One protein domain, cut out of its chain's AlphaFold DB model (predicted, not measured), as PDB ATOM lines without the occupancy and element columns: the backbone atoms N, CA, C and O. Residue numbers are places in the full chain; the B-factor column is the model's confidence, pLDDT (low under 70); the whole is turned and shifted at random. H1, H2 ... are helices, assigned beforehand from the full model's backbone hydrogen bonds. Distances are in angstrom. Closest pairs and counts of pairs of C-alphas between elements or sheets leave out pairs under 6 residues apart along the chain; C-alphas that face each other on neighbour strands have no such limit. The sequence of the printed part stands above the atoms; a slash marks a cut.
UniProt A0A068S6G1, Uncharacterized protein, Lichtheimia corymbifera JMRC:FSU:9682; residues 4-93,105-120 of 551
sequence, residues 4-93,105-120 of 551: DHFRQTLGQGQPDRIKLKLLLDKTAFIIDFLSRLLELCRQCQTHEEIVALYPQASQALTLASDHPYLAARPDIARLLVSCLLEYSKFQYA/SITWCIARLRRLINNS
ATOM      1  N   ASP A   4     242.602 219.075  96.940       88.12
ATOM      2  CA  ASP A   4     241.515 219.931  97.423       88.12
ATOM      3  C   ASP A   4     241.126 220.984  96.387       88.12
ATOM      4  O   ASP A   4     239.935 221.238  96.199       88.12
ATOM      5  N   HIS A   5     242.099 221.504  95.632       90.19
ATOM      6  CA  HIS A   5     241.828 222.407  94.517       90.19
ATOM      7  C   HIS A   5     241.036 221.701  93.407       90.19
ATOM      8  O   HIS A   5     240.058 222.250  92.897       90.19
ATOM      9  N   PHE A   6     241.366 220.439  93.102       91.12
ATOM     10  CA  PHE A   6     240.592 219.608  92.174       91.12
ATOM     11  C   PHE A   6     239.149 219.401  92.640       91.12
ATOM     12  O   PHE A   6     238.212 219.617  91.874       91.12
ATOM     13  N   ARG A   7     238.943 219.067  93.919       87.44
ATOM     14  CA  ARG A   7     237.593 218.901  94.483       87.44
ATOM     15  C   ARG A   7     236.761 220.179  94.424       87.44
ATOM     16  O   ARG A   7     235.584 220.112  94.073       87.44
ATOM     17  N   GLN A   8     237.367 221.321  94.738       87.38
ATOM     18  CA  GLN A   8     236.715 222.629  94.636       87.38
ATOM     19  C   GLN A   8     236.360 222.968  93.185       87.38
ATOM     20  O   GLN A   8     235.249 223.421  92.919       87.38
ATOM     21  N   THR A   9     237.263 222.669  92.249       88.62
ATOM     22  CA  THR A   9     237.068 222.906  90.811       88.62
ATOM     23  C   THR A   9     235.885 222.115  90.244       88.62
ATOM     24  O   THR A   9     235.151 222.623  89.404       88.62
ATOM     25  N   LEU A  10     235.634 220.901  90.745       86.12
ATOM     26  CA  LEU A  10     234.468 220.099  90.348       86.12
ATOM     27  C   LEU A  10     233.132 220.603  90.928       86.12
ATOM     28  O   LEU A  10     232.084 220.025  90.635       86.12
ATOM     29  N   GLY A  11     233.141 221.645  91.771       78.94
ATOM     30  CA  GLY A  11     231.933 222.345  92.210       78.94
ATOM     31  C   GLY A  11     230.883 221.439  92.863       78.94
ATOM     32  O   GLY A  11     229.689 221.562  92.579       78.94
ATOM     33  N   GLN A  12     231.291 220.482  93.704       78.06
ATOM     34  CA  GLN A  12     230.339 219.564  94.337       78.06
ATOM     35  C   GLN A  12     229.234 220.316  95.093       78.06
ATOM     36  O   GLN A  12     229.503 221.243  95.850       78.06
ATOM     37  N   GLY A  13     227.978 219.911  94.880       73.69
ATOM     38  CA  GLY A  13     226.811 220.558  95.491       73.69
ATOM     39  C   GLY A  13     226.429 221.916  94.888       73.69
ATOM     40  O   GLY A  13     225.412 222.475  95.286       73.69
ATOM     41  N   GLN A  14     227.189 222.430  93.917       80.56
ATOM     42  CA  GLN A  14     226.860 223.677  93.231       80.56
ATOM     43  C   GLN A  14     225.807 223.467  92.126       80.56
ATOM     44  O   GLN A  14     225.697 222.364  91.572       80.56
ATOM     45  N   PRO A  15     225.048 224.517  91.764       79.44
ATOM     46  CA  PRO A  15     224.215 224.529  90.568       79.44
ATOM     47  C   PRO A  15     225.035 224.252  89.305       79.44
ATOM     48  O   PRO A  15     226.189 224.665  89.193       79.44
ATOM     49  N   ASP A  16     224.399 223.639  88.314       76.50
ATOM     50  CA  ASP A  16     225.021 223.251  87.045       76.50
ATOM     51  C   ASP A  16     225.722 224.404  86.311       76.50
ATOM     52  O   ASP A  16     226.838 224.236  85.824       76.50
ATOM     53  N   ARG A  17     225.133 225.610  86.326       76.50
ATOM     54  CA  ARG A  17     225.762 226.823  85.768       76.50
ATOM     55  C   ARG A  17     227.107 227.136  86.435       76.50
ATOM     56  O   ARG A  17     228.046 227.521  85.751       76.50
ATOM     57  N   ILE A  18     227.189 226.995  87.759       80.56
ATOM     58  CA  ILE A  18     228.405 227.297  88.527       80.56
ATOM     59  C   ILE A  18     229.458 226.218  88.282       80.56
ATOM     60  O   ILE A  18     230.614 226.553  88.052       80.56
ATOM     61  N   LYS A  19     229.062 224.938  88.246       82.06
ATOM     62  CA  LYS A  19     229.972 223.839  87.880       82.06
ATOM     63  C   LYS A  19     230.598 224.060  86.506       82.06
ATOM     64  O   LYS A  19     231.808 223.950  86.371       82.06
ATOM     65  N   LEU A  20     229.786 224.398  85.504       81.75
ATOM     66  CA  LEU A  20     230.276 224.626  84.145       81.75
ATOM     67  C   LEU A  20     231.222 225.836  84.071       81.75
ATOM     68  O   LEU A  20     232.262 225.741  83.428       81.75
ATOM     69  N   LYS A  21     230.915 226.928  84.788       81.12
ATOM     70  CA  LYS A  21     231.799 228.103  84.883       81.12
ATOM     71  C   LYS A  21     233.148 227.759  85.528       81.12
ATOM     72  O   LYS A  21     234.189 228.066  84.969       81.12
ATOM     73  N   LEU A  22     233.137 227.023  86.642       84.25
ATOM     74  CA  LEU A  22     234.368 226.567  87.298       84.25
ATOM     75  C   LEU A  22     235.218 225.666  86.390       84.25
ATOM     76  O   LEU A  22     236.444 225.755  86.416       84.25
ATOM     77  N   LEU A  23     234.584 224.813  85.577       84.38
ATOM     78  CA  LEU A  23     235.297 223.988  84.601       84.38
ATOM     79  C   LEU A  23     235.940 224.820  83.488       84.38
ATOM     80  O   LEU A  23     237.079 224.534  83.118       84.38
ATOM     81  N   LEU A  24     235.232 225.824  82.962       82.06
ATOM     82  CA  LEU A  24     235.756 226.736  81.941       82.06
ATOM     83  C   LEU A  24     237.050 227.397  82.431       82.06
ATOM     84  O   LEU A  24     238.099 227.223  81.811       82.06
ATOM     85  N   ASP A  25     237.005 228.010  83.613       83.25
ATOM     86  CA  ASP A  25     238.124 228.772  84.180       83.25
ATOM     87  C   ASP A  25     239.332 227.896  84.557       83.25
ATOM     88  O   ASP A  25     240.463 228.374  84.673       83.25
ATOM     89  N   LYS A  26     239.108 226.598  84.799       88.81
ATOM     90  CA  LYS A  26     240.114 225.673  85.347       88.81
ATOM     91  C   LYS A  26     240.394 224.470  84.453       88.81
ATOM     92  O   LYS A  26     240.982 223.492  84.915       88.81
ATOM     93  N   THR A  27     240.039 224.537  83.168       87.56
ATOM     94  CA  THR A  27     240.270 223.428  82.226       87.56
ATOM     95  C   THR A  27     241.747 223.017  82.196       87.56
ATOM     96  O   THR A  27     242.053 221.834  82.349       87.56
ATOM     97  N   ALA A  28     242.672 223.973  82.046       89.56
ATOM     98  CA  ALA A  28     244.107 223.680  81.982       89.56
ATOM     99  C   ALA A  28     244.604 222.954  83.245       89.56
ATOM    100  O   ALA A  28     245.340 221.972  83.158       89.56
ATOM    101  N   PHE A  29     244.125 223.386  84.414       93.88
ATOM    102  CA  PHE A  29     244.423 222.741  85.689       93.88
ATOM    103  C   PHE A  29     243.874 221.306  85.757       93.88
ATOM    104  O   PHE A  29     244.587 220.405  86.190       93.88
ATOM    105  N   ILE A  30     242.643 221.058  85.297       92.81
ATOM    106  CA  ILE A  30     242.050 219.708  85.277       92.81
ATOM    107  C   ILE A  30     242.871 218.761  84.398       92.81
ATOM    108  O   ILE A  30     243.120 217.622  84.793       92.81
ATOM    109  N   ILE A  31     243.293 219.224  83.219       93.44
ATOM    110  CA  ILE A  31     244.105 218.439  82.283       93.44
ATOM    111  C   ILE A  31     245.461 218.093  82.907       93.44
ATOM    112  O   ILE A  31     245.850 216.922  82.895       93.44
ATOM    113  N   ASP A  32     246.159 219.073  83.488       94.81
ATOM    114  CA  ASP A  32     247.439 218.851  84.176       94.81
ATOM    115  C   ASP A  32     247.271 217.901  85.371       94.81
ATOM    116  O   ASP A  32     248.009 216.924  85.503       94.81
ATOM    117  N   PHE A  33     246.236 218.107  86.188       95.81
ATOM    118  CA  PHE A  33     245.934 217.250  87.328       95.81
ATOM    119  C   PHE A  33     245.669 215.797  86.910       95.81
ATOM    120  O   PHE A  33     246.254 214.881  87.489       95.81
ATOM    121  N   LEU A  34     244.820 215.563  85.902       95.50
ATOM    122  CA  LEU A  34     244.523 214.213  85.408       95.50
ATOM    123  C   LEU A  34     245.734 213.569  84.725       95.50
ATOM    124  O   LEU A  34     245.935 212.365  84.856       95.50
ATOM    125  N   SER A  35     246.567 214.353  84.041       95.44
ATOM    126  CA  SER A  35     247.807 213.855  83.433       95.44
ATOM    127  C   SER A  35     248.810 213.410  84.498       95.44
ATOM    128  O   SER A  35     249.376 212.321  84.400       95.44
ATOM    129  N   ARG A  36     248.974 214.202  85.565       94.88
ATOM    130  CA  ARG A  36     249.787 213.822  86.729       94.88
ATOM    131  C   ARG A  36     249.203 212.608  87.436       94.88
ATOM    132  O   ARG A  36     249.950 211.700  87.773       94.88
ATOM    133  N   LEU A  37     247.883 212.551  87.621       93.12
ATOM    134  CA  LEU A  37     247.217 211.393  88.217       93.12
ATOM    135  C   LEU A  37     247.460 210.116  87.406       93.12
ATOM    136  O   LEU A  37     247.747 209.076  87.991       93.12
ATOM    137  N   LEU A  38     247.378 210.194  86.077       94.19
ATOM    138  CA  LEU A  38     247.676 209.074  85.189       94.19
ATOM    139  C   LEU A  38     249.117 208.592  85.364       94.19
ATOM    140  O   LEU A  38     249.350 207.391  85.470       94.19
ATOM    141  N   GLU A  39     250.071 209.518  85.408       93.62
ATOM    142  CA  GLU A  39     251.483 209.188  85.592       93.62
ATOM    143  C   GLU A  39     251.743 208.553  86.965       93.62
ATOM    144  O   GLU A  39     252.433 207.542  87.063       93.62
ATOM    145  N   LEU A  40     251.094 209.056  88.017       89.94
ATOM    146  CA  LEU A  40     251.141 208.444  89.343       89.94
ATOM    147  C   LEU A  40     250.559 207.025  89.347       89.94
ATOM    148  O   LEU A  40     251.157 206.122  89.925       89.94
ATOM    149  N   CYS A  41     249.432 206.804  88.664       87.19
ATOM    150  CA  CYS A  41     248.867 205.464  88.507       87.19
ATOM    151  C   CYS A  41     249.821 204.507  87.774       87.19
ATOM    152  O   CYS A  41     249.818 203.321  88.071       87.19
ATOM    153  N   ARG A  42     250.644 204.995  86.838       90.56
ATOM    154  CA  ARG A  42     251.637 204.162  86.131       90.56
ATOM    155  C   ARG A  42     252.849 203.802  86.987       90.56
ATOM    156  O   ARG A  42     253.496 202.795  86.716       90.56
ATOM    157  N   GLN A  43     253.179 204.638  87.969       88.69
ATOM    158  CA  GLN A  43     254.344 204.449  88.836       88.69
ATOM    159  C   GLN A  43     254.090 203.432  89.952       88.69
ATOM    160  O   GLN A  43     255.023 202.748  90.364       88.69
ATOM    161  N   CYS A  44     252.845 203.311  90.418       84.50
ATOM    162  CA  CYS A  44     252.467 202.304  91.408       84.50
ATOM    163  C   CYS A  44     252.289 200.923  90.753       84.50
ATOM    164  O   CYS A  44     251.823 200.817  89.619       84.50
ATOM    165  N   GLN A  45     252.603 199.851  91.482       80.75
ATOM    166  CA  GLN A  45     252.410 198.467  91.028       80.75
ATOM    167  C   GLN A  45     251.201 197.792  91.682       80.75
ATOM    168  O   GLN A  45     250.560 196.946  91.052       80.75
ATOM    169  N   THR A  46     250.861 198.160  92.922       79.56
ATOM    170  CA  THR A  46     249.751 197.539  93.666       79.56
ATOM    171  C   THR A  46     248.707 198.544  94.137       79.56
ATOM    172  O   THR A  46     248.929 199.758  94.181       79.56
ATOM    173  N   HIS A  47     247.531 198.022  94.504       77.94
ATOM    174  CA  HIS A  47     246.474 198.843  95.079       77.94
ATOM    175  C   HIS A  47     246.865 199.400  96.457       77.94
ATOM    176  O   HIS A  47     246.546 200.549  96.761       77.94
ATOM    177  N   GLU A  48     247.571 198.626  97.291       80.50
ATOM    178  CA  GLU A  48     247.998 199.124  98.604       80.50
ATOM    179  C   GLU A  48     248.982 200.290  98.463       80.50
ATOM    180  O   GLU A  48     248.898 201.257  99.218       80.50
ATOM    181  N   GLU A  49     249.864 200.241  97.461       83.75
ATOM    182  CA  GLU A  49     250.844 201.293  97.196       83.75
ATOM    183  C   GLU A  49     250.173 202.614  96.799       83.75
ATOM    184  O   GLU A  49     250.480 203.665  97.370       83.75
ATOM    185  N   ILE A  50     249.193 202.576  95.886       83.75
ATOM    186  CA  ILE A  50     248.468 203.793  95.498       83.75
ATOM    187  C   ILE A  50     247.593 204.332  96.633       83.75
ATOM    188  O   ILE A  50     247.488 205.547  96.783       83.75
ATOM    189  N   VAL A  51     247.002 203.473  97.469       83.31
ATOM    190  CA  VAL A  51     246.225 203.914  98.640       83.31
ATOM    191  C   VAL A  51     247.131 204.525  99.711       83.31
ATOM    192  O   VAL A  51     246.747 205.521 100.326       83.31
ATOM    193  N   ALA A  52     248.329 203.976  99.917       84.06
ATOM    194  CA  ALA A  52     249.289 204.488 100.891       84.06
ATOM    195  C   ALA A  52     249.899 205.830 100.461       84.06
ATOM    196  O   ALA A  52     249.970 206.759 101.266       84.06
ATOM    197  N   LEU A  53     250.317 205.948  99.196       84.81
ATOM    198  CA  LEU A  53     250.956 207.160  98.672       84.81
ATOM    199  C   LEU A  53     249.936 208.244  98.298       84.81
ATOM    200  O   LEU A  53     250.181 209.435  98.504       84.81
ATOM    201  N   TYR A  54     248.781 207.842  97.761       87.75
ATOM    202  CA  TYR A  54     247.773 208.732  97.183       87.75
ATOM    203  C   TYR A  54     246.344 208.324  97.591       87.75
ATOM    204  O   TYR A  54     245.510 208.011  96.735       87.75
ATOM    205  N   PRO A  55     245.991 208.406  98.888       83.94
ATOM    206  CA  PRO A  55     244.699 207.931  99.404       83.94
ATOM    207  C   PRO A  55     243.482 208.614  98.759       83.94
ATOM    208  O   PRO A  55     242.376 208.076  98.755       83.94
ATOM    209  N   GLN A  56     243.673 209.804  98.188       87.44
ATOM    210  CA  GLN A  56     242.625 210.617  97.570       87.44
ATOM    211  C   GLN A  56     242.378 210.278  96.088       87.44
ATOM    212  O   GLN A  56     241.398 210.767  95.521       87.44
ATOM    213  N   ALA A  57     243.204 209.429  95.462       86.00
ATOM    214  CA  ALA A  57     243.115 209.093  94.037       86.00
ATOM    215  C   ALA A  57     241.759 208.479  93.656       86.00
ATOM    216  O   ALA A  57     241.089 208.946  92.733       86.00
ATOM    217  N   SER A  58     241.309 207.477  94.415       84.62
ATOM    218  CA  SER A  58     240.024 206.801  94.189       84.62
ATOM    219  C   SER A  58     238.829 207.748  94.348       84.62
ATOM    220  O   SER A  58     237.865 207.692  93.573       84.62
ATOM    221  N   GLN A  59     238.900 208.652  95.329       87.44
ATOM    222  CA  GLN A  59     237.879 209.664  95.557       87.44
ATOM    223  C   GLN A  59     237.848 210.639  94.382       87.44
ATOM    224  O   GLN A  59     236.792 210.800  93.783       87.44
ATOM    225  N   ALA A  60     238.990 211.209  93.991       88.56
ATOM    226  CA  ALA A  60     239.087 212.136  92.865       88.56
ATOM    227  C   ALA A  60     238.536 211.533  91.563       88.56
ATOM    228  O   ALA A  60     237.714 212.165  90.901       88.56
ATOM    229  N   LEU A  61     238.897 210.286  91.241       90.00
ATOM    230  CA  LEU A  61     238.372 209.573  90.070       90.00
ATOM    231  C   LEU A  61     236.866 209.319  90.160       90.00
ATOM    232  O   LEU A  61     236.169 209.423  89.150       90.00
ATOM    233  N   THR A  62     236.342 209.020  91.353       88.69
ATOM    234  CA  THR A  62     234.890 208.890  91.555       88.69
ATOM    235  C   THR A  62     234.195 210.224  91.310       88.69
ATOM    236  O   THR A  62     233.240 210.265  90.546       88.69
ATOM    237  N   LEU A  63     234.709 211.317  91.880       88.06
ATOM    238  CA  LEU A  63     234.121 212.645  91.699       88.06
ATOM    239  C   LEU A  63     234.155 213.097  90.242       88.06
ATOM    240  O   LEU A  63     233.174 213.643  89.751       88.06
ATOM    241  N   ALA A  64     235.260 212.827  89.549       89.50
ATOM    242  CA  ALA A  64     235.404 213.153  88.141       89.50
ATOM    243  C   ALA A  64     234.439 212.334  87.265       89.50
ATOM    244  O   ALA A  64     233.807 212.876  86.363       89.50
ATOM    245  N   SER A  65     234.266 211.044  87.570       87.62
ATOM    246  CA  SER A  65     233.337 210.154  86.851       87.62
ATOM    247  C   SER A  65     231.864 210.479  87.120       87.62
ATOM    248  O   SER A  65     230.998 210.204  86.289       87.62
ATOM    249  N   ASP A  66     231.576 211.053  88.287       85.31
ATOM    250  CA  ASP A  66     230.238 211.480  88.689       85.31
ATOM    251  C   ASP A  66     229.895 212.895  88.171       85.31
ATOM    252  O   ASP A  66     228.756 213.341  88.304       85.31
ATOM    253  N   HIS A  67     230.854 213.613  87.572       86.56
ATOM    254  CA  HIS A  67     230.644 214.978  87.103       86.56
ATOM    255  C   HIS A  67     229.894 215.014  85.754       86.56
ATOM    256  O   HIS A  67     230.356 214.394  84.793       86.56
ATOM    257  N   PRO A  68     228.799 215.790  85.621       78.62
ATOM    258  CA  PRO A  68     227.933 215.763  84.431       78.62
ATOM    259  C   PRO A  68     228.594 216.305  83.154       78.62
ATOM    260  O   PRO A  68     228.217 215.933  82.049       78.62
ATOM    261  N   TYR A  69     229.593 217.182  83.294       83.62
ATOM    262  CA  TYR A  69     230.179 217.906  82.156       83.62
ATOM    263  C   TYR A  69     231.618 217.510  81.815       83.62
ATOM    264  O   TYR A  69     232.098 217.869  80.747       83.62
ATOM    265  N   LEU A  70     232.327 216.756  82.668       85.56
ATOM    266  CA  LEU A  70     233.739 216.438  82.387       85.56
ATOM    267  C   LEU A  70     233.893 215.562  81.137       85.56
ATOM    268  O   LEU A  70     234.881 215.677  80.420       85.56
ATOM    269  N   ALA A  71     232.900 214.714  80.868       81.31
ATOM    270  CA  ALA A  71     232.881 213.832  79.708       81.31
ATOM    271  C   ALA A  71     232.530 214.545  78.389       81.31
ATOM    272  O   ALA A  71     232.758 213.972  77.328       81.31
ATOM    273  N   ALA A  72     231.997 215.775  78.442       78.31
ATOM    274  CA  ALA A  72     231.620 216.537  77.247       78.31
ATOM    275  C   ALA A  72     232.844 216.989  76.427       78.31
ATOM    276  O   ALA A  72     232.739 217.244  75.230       78.31
ATOM    277  N   ARG A  73     234.018 217.049  77.069       81.88
ATOM    278  CA  ARG A  73     235.298 217.385  76.447       81.88
ATOM    279  C   ARG A  73     236.123 216.124  76.148       81.88
ATOM    280  O   ARG A  73     236.489 215.415  77.089       81.88
ATOM    281  N   PRO A  74     236.463 215.829  74.875       84.06
ATOM    282  CA  PRO A  74     237.144 214.585  74.501       84.06
ATOM    283  C   PRO A  74     238.533 214.398  75.116       84.06
ATOM    284  O   PRO A  74     238.928 213.273  75.415       84.06
ATOM    285  N   ASP A  75     239.288 215.480  75.297       87.50
ATOM    286  CA  ASP A  75     240.623 215.478  75.898       87.50
ATOM    287  C   ASP A  75     240.581 215.084  77.383       87.50
ATOM    288  O   ASP A  75     241.275 214.152  77.799       87.50
ATOM    289  N   ILE A  76     239.695 215.716  78.156       90.69
ATOM    290  CA  ILE A  76     239.450 215.393  79.567       90.69
ATOM    291  C   ILE A  76     238.876 213.979  79.701       90.69
ATOM    292  O   ILE A  76     239.359 213.189  80.517       90.69
ATOM    293  N   ALA A  77     237.884 213.626  78.878       88.88
ATOM    294  CA  ALA A  77     237.278 212.298  78.883       88.88
ATOM    295  C   ALA A  77     238.321 211.205  78.610       88.88
ATOM    296  O   ALA A  77     238.375 210.209  79.331       88.88
ATOM    297  N   ARG A  78     239.202 211.405  77.619       90.56
ATOM    298  CA  ARG A  78     240.280 210.464  77.289       90.56
ATOM    299  C   ARG A  78     241.267 210.302  78.441       90.56
ATOM    300  O   ARG A  78     241.647 209.170  78.744       90.56
ATOM    301  N   LEU A  79     241.666 211.395  79.093       94.19
ATOM    302  CA  LEU A  79     242.549 211.341  80.261       94.19
ATOM    303  C   LEU A  79     241.897 210.604  81.431       94.19
ATOM    304  O   LEU A  79     242.528 209.736  82.032       94.19
ATOM    305  N   LEU A  80     240.625 210.882  81.716       93.25
ATOM    306  CA  LEU A  80     239.891 210.224  82.795       93.25
ATOM    307  C   LEU A  80     239.685 208.727  82.520       93.25
ATOM    308  O   LEU A  80     239.920 207.903  83.405       93.25
ATOM    309  N   VAL A  81     239.323 208.356  81.287       92.44
ATOM    310  CA  VAL A  81     239.260 206.950  80.852       92.44
ATOM    311  C   VAL A  81     240.629 206.289  80.996       92.44
ATOM    312  O   VAL A  81     240.709 205.188  81.529       92.44
ATOM    313  N   SER A  82     241.707 206.965  80.596       94.25
ATOM    314  CA  SER A  82     243.071 206.443  80.737       94.25
ATOM    315  C   SER A  82     243.441 206.219  82.201       94.25
ATOM    316  O   SER A  82     243.971 205.164  82.535       94.25
ATOM    317  N   CYS A  83     243.102 207.158  83.091       92.69
ATOM    318  CA  CYS A  83     243.320 206.998  84.527       92.69
ATOM    319  C   CYS A  83     242.556 205.792  85.080       92.69
ATOM    320  O   CYS A  83     243.122 205.012  85.839       92.69
ATOM    321  N   LEU A  84     241.287 205.616  84.693       91.06
ATOM    322  CA  LEU A  84     240.460 204.485  85.125       91.06
ATOM    323  C   LEU A  84     240.984 203.148  84.586       91.06
ATOM    324  O   LEU A  84     240.993 202.158  85.314       91.06
ATOM    325  N   LEU A  85     241.434 203.107  83.330       89.62
ATOM    326  CA  LEU A  85     242.042 201.915  82.740       89.62
ATOM    327  C   LEU A  85     243.344 201.548  83.451       89.62
ATOM    328  O   LEU A  85     243.553 200.377  83.761       89.62
ATOM    329  N   GLU A  86     244.183 202.531  83.765       89.44
ATOM    330  CA  GLU A  86     245.420 202.283  84.500       89.44
ATOM    331  C   GLU A  86     245.133 201.806  85.925       89.44
ATOM    332  O   GLU A  86     245.670 200.793  86.365       89.44
ATOM    333  N   TYR A  87     244.179 202.449  86.602       86.56
ATOM    334  CA  TYR A  87     243.742 202.066  87.944       86.56
ATOM    335  C   TYR A  87     243.143 200.652  87.999       86.56
ATOM    336  O   TYR A  87     243.222 199.969  89.020       86.56
ATOM    337  N   SER A  88     242.557 200.176  86.896       85.75
ATOM    338  CA  SER A  88     241.987 198.826  86.811       85.75
ATOM    339  C   SER A  88     243.037 197.710  86.856       85.75
ATOM    340  O   SER A  88     242.686 196.567  87.151       85.75
ATOM    341  N   LYS A  89     244.315 198.030  86.602       83.94
ATOM    342  CA  LYS A  89     245.420 197.061  86.635       83.94
ATOM    343  C   LYS A  89     245.795 196.642  88.054       83.94
ATOM    344  O   LYS A  89     246.368 195.568  88.229       83.94
ATOM    345  N   PHE A  90     245.462 197.454  89.059       80.25
ATOM    346  CA  PHE A  90     245.781 197.146  90.445       80.25
ATOM    347  C   PHE A  90     244.965 195.950  90.940       80.25
ATOM    348  O   PHE A  90     243.730 195.985  90.977       80.25
ATOM    349  N   GLN A  91     245.668 194.891  91.336       64.25
ATOM    350  CA  GLN A  91     245.092 193.760  92.056       64.25
ATOM    351  C   GLN A  91     245.121 194.062  93.560       64.25
ATOM    352  O   GLN A  91     246.056 194.700  94.043       64.25
ATOM    353  N   TYR A  92     244.089 193.628  94.286       57.97
ATOM    354  CA  TYR A  92     244.134 193.576  95.747       57.97
ATOM    355  C   TYR A  92     245.002 192.375  96.127       57.97
ATOM    356  O   TYR A  92     244.702 191.258  95.696       57.97
ATOM    357  N   ALA A  93     246.081 192.594  96.877       47.25
ATOM    358  CA  ALA A  93     246.890 191.502  97.388       47.25
ATOM    359  C   ALA A  93     246.211 190.947  98.648       47.25
ATOM    360  O   ALA A  93     246.477 191.396  99.756       47.25
ATOM    361  N   SER A 105     238.577 196.044  91.811       69.81
ATOM    362  CA  SER A 105     239.108 197.262  91.164       69.81
ATOM    363  C   SER A 105     238.570 197.436  89.741       69.81
ATOM    364  O   SER A 105     238.106 198.518  89.383       69.81
ATOM    365  N   ILE A 106     238.537 196.355  88.957       78.00
ATOM    366  CA  ILE A 106     237.979 196.342  87.599       78.00
ATOM    367  C   ILE A 106     236.478 196.649  87.629       78.00
ATOM    368  O   ILE A 106     236.023 197.516  86.888       78.00
ATOM    369  N   THR A 107     235.693 196.017  88.510       80.81
ATOM    370  CA  THR A 107     234.247 196.301  88.626       80.81
ATOM    371  C   THR A 107     234.002 197.727  89.107       80.81
ATOM    372  O   THR A 107     233.083 198.389  88.622       80.81
ATOM    373  N   TRP A 108     234.845 198.239  90.009       85.31
ATOM    374  CA  TRP A 108     234.804 199.636  90.427       85.31
ATOM    375  C   TRP A 108     235.070 200.582  89.245       85.31
ATOM    376  O   TRP A 108     234.265 201.489  89.019       85.31
ATOM    377  N   CYS A 109     236.106 200.327  88.438       85.75
ATOM    378  CA  CYS A 109     236.428 201.119  87.245       85.75
ATOM    379  C   CYS A 109     235.314 201.033  86.196       85.75
ATOM    380  O   CYS A 109     234.878 202.060  85.687       85.75
ATOM    381  N   ILE A 110     234.779 199.836  85.930       84.25
ATOM    382  CA  ILE A 110     233.639 199.624  85.025       84.25
ATOM    383  C   ILE A 110     232.420 200.417  85.502       84.25
ATOM    384  O   ILE A 110     231.741 201.037  84.687       84.25
ATOM    385  N   ALA A 111     232.133 200.437  86.807       84.12
ATOM    386  CA  ALA A 111     231.033 201.231  87.342       84.12
ATOM    387  C   ALA A 111     231.240 202.733  87.085       84.12
ATOM    388  O   ALA A 111     230.283 203.414  86.729       84.12
ATOM    389  N   ARG A 112     232.471 203.244  87.208       88.94
ATOM    390  CA  ARG A 112     232.802 204.655  86.943       88.94
ATOM    391  C   ARG A 112     232.787 204.987  85.453       88.94
ATOM    392  O   ARG A 112     232.212 205.998  85.086       88.94
ATOM    393  N   LEU A 113     233.299 204.106  84.596       86.19
ATOM    394  CA  LEU A 113     233.180 204.239  83.141       86.19
ATOM    395  C   LEU A 113     231.713 204.245  82.706       86.19
ATOM    396  O   LEU A 113     231.308 205.089  81.915       86.19
ATOM    397  N   ARG A 114     230.882 203.358  83.269       83.06
ATOM    398  CA  ARG A 114     229.431 203.371  83.032       83.06
ATOM    399  C   ARG A 114     228.804 204.682  83.481       83.06
ATOM    400  O   ARG A 114     227.952 205.192  82.772       83.06
ATOM    401  N   ARG A 115     229.208 205.229  84.632       81.38
ATOM    402  CA  ARG A 115     228.738 206.545  85.083       81.38
ATOM    403  C   ARG A 115     229.195 207.652  84.154       81.38
ATOM    404  O   ARG A 115     228.356 208.435  83.769       81.38
ATOM    405  N   LEU A 116     230.442 207.659  83.702       81.31
ATOM    406  CA  LEU A 116     230.938 208.629  82.728       81.31
ATOM    407  C   LEU A 116     230.121 208.598  81.423       81.31
ATOM    408  O   LEU A 116     229.698 209.639  80.935       81.31
ATOM    409  N   ILE A 117     229.829 207.395  80.918       74.38
ATOM    410  CA  ILE A 117     228.993 207.170  79.725       74.38
ATOM    411  C   ILE A 117     227.519 207.539  79.973       74.38
ATOM    412  O   ILE A 117     226.817 207.934  79.051       74.38
ATOM    413  N   ASN A 118     227.016 207.375  81.198       68.31
ATOM    414  CA  ASN A 118     225.613 207.642  81.533       68.31
ATOM    415  C   ASN A 118     225.366 209.080  82.032       68.31
ATOM    416  O   ASN A 118     224.227 209.534  81.979       68.31
ATOM    417  N   ASN A 119     226.401 209.763  82.526       65.69
ATOM    418  CA  ASN A 119     226.378 211.131  83.046       65.69
ATOM    419  C   ASN A 119     226.711 212.162  81.968       65.69
ATOM    420  O   ASN A 119     226.408 213.333  82.181       65.69
ATOM    421  N   SER A 120     227.285 211.760  80.820       58.00
ATOM    422  CA  SER A 120     227.218 212.600  79.622       58.00
ATOM    423  C   SER A 120     225.748 212.940  79.408       58.00
ATOM    424  O   SER A 120     224.906 212.039  79.418       58.00
TER     425      SER A 120
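Overview. This is residues 4 to 93 and 105 to 120 of the 551 residues of an uncharacterized protein of Lichtheimia corymbifera JMRC:FSU:9682 (UniProt A0A068S6G1). Three long helices, H3, H6 and H7, lie side by side in a bowed row with H6 in the middle, and the shorter H5 packs on H6 and H7 in the hollow of the bow. H1 and H2 lie toward one end of this helical body, and H4 lies toward the other end, near H3. The printed part has 106 residues with seven named helices, H1 to H7 in order along the chain, and no named strand; its class is all helix. It is compact, with a radius of gyration of the C-alphas of 13.3 A, and its outline is elongated, spanning 43 by 25 by 24 A.

Arrangement. The longest helix, H3, residues 27 to 43, touches H6, residues 74 to 87, at a shallow tilt of 22 degrees, the same way; their closest C-alphas, of Leu 38 and Cys 83, are 4.9 A apart. With residues 81 to 87 alone, H6 touches H7, residues 105 to 119, at a shallow tilt of 18 degrees, opposite ways; the closest C-alphas, of Leu 84 and Cys 109, are 5.7 A apart. H3 and H7 are apart. H5, residues 57 to 65, touches H7 at a shallow tilt of 26 degrees, the same way, with the C-alphas of Ser 65 and Leu 116 closest at 5.0 A. H5 and H6 form a helical hairpin at 37 degrees, only just steep; H6 touches H5 with residues 80 to 84 alone, and the closest C-alphas, of Leu 61 and Leu 84, are 7.4 A apart. H1, residues 4 to 9, only just touches H5, with 3 pairs of C-alphas within 8 A, Arg 7 and Ala 60 closest at 7.1 A. H1 also only just touches H2, residues 16 to 25, with 3 such pairs, Thr 9 and Leu 22 closest at 5.7 A. H2 and H3 meet only through their link. H4, residues 47 to 53, is close to but not clearly touching H3, with the C-alphas of Cys 41 and Ile 50 closest at 7.2 A. In H1 to H7 every O i to N i+4 pair is within hydrogen-bond range.

Along the chain. H3 is 24.5 A long from C-alpha 27 at (240.270, 223.428, 82.226) to C-alpha 43. H7 measures 20.5 A and ends with C-alpha 119 at (226.378, 211.131, 83.046); H6 measures 19.5 A. H1, with C-alpha 4 at (241.515, 219.931, 97.423), H2, H4 and H5 are shorter.

Size, cuts and confidence. The two C-alphas farthest apart, of Arg 17 and Ala 93, are 42.8 A apart. Residues 94 to 104 are not printed, and C-alphas 93 and 105 are 11.5 A apart across this cut, in the link from H6 to H7. Of the links printed whole, none is long. The mean pLDDT of the printed part is 84.5; residues 91 to 93, 105 and 118 to 120 are under 70.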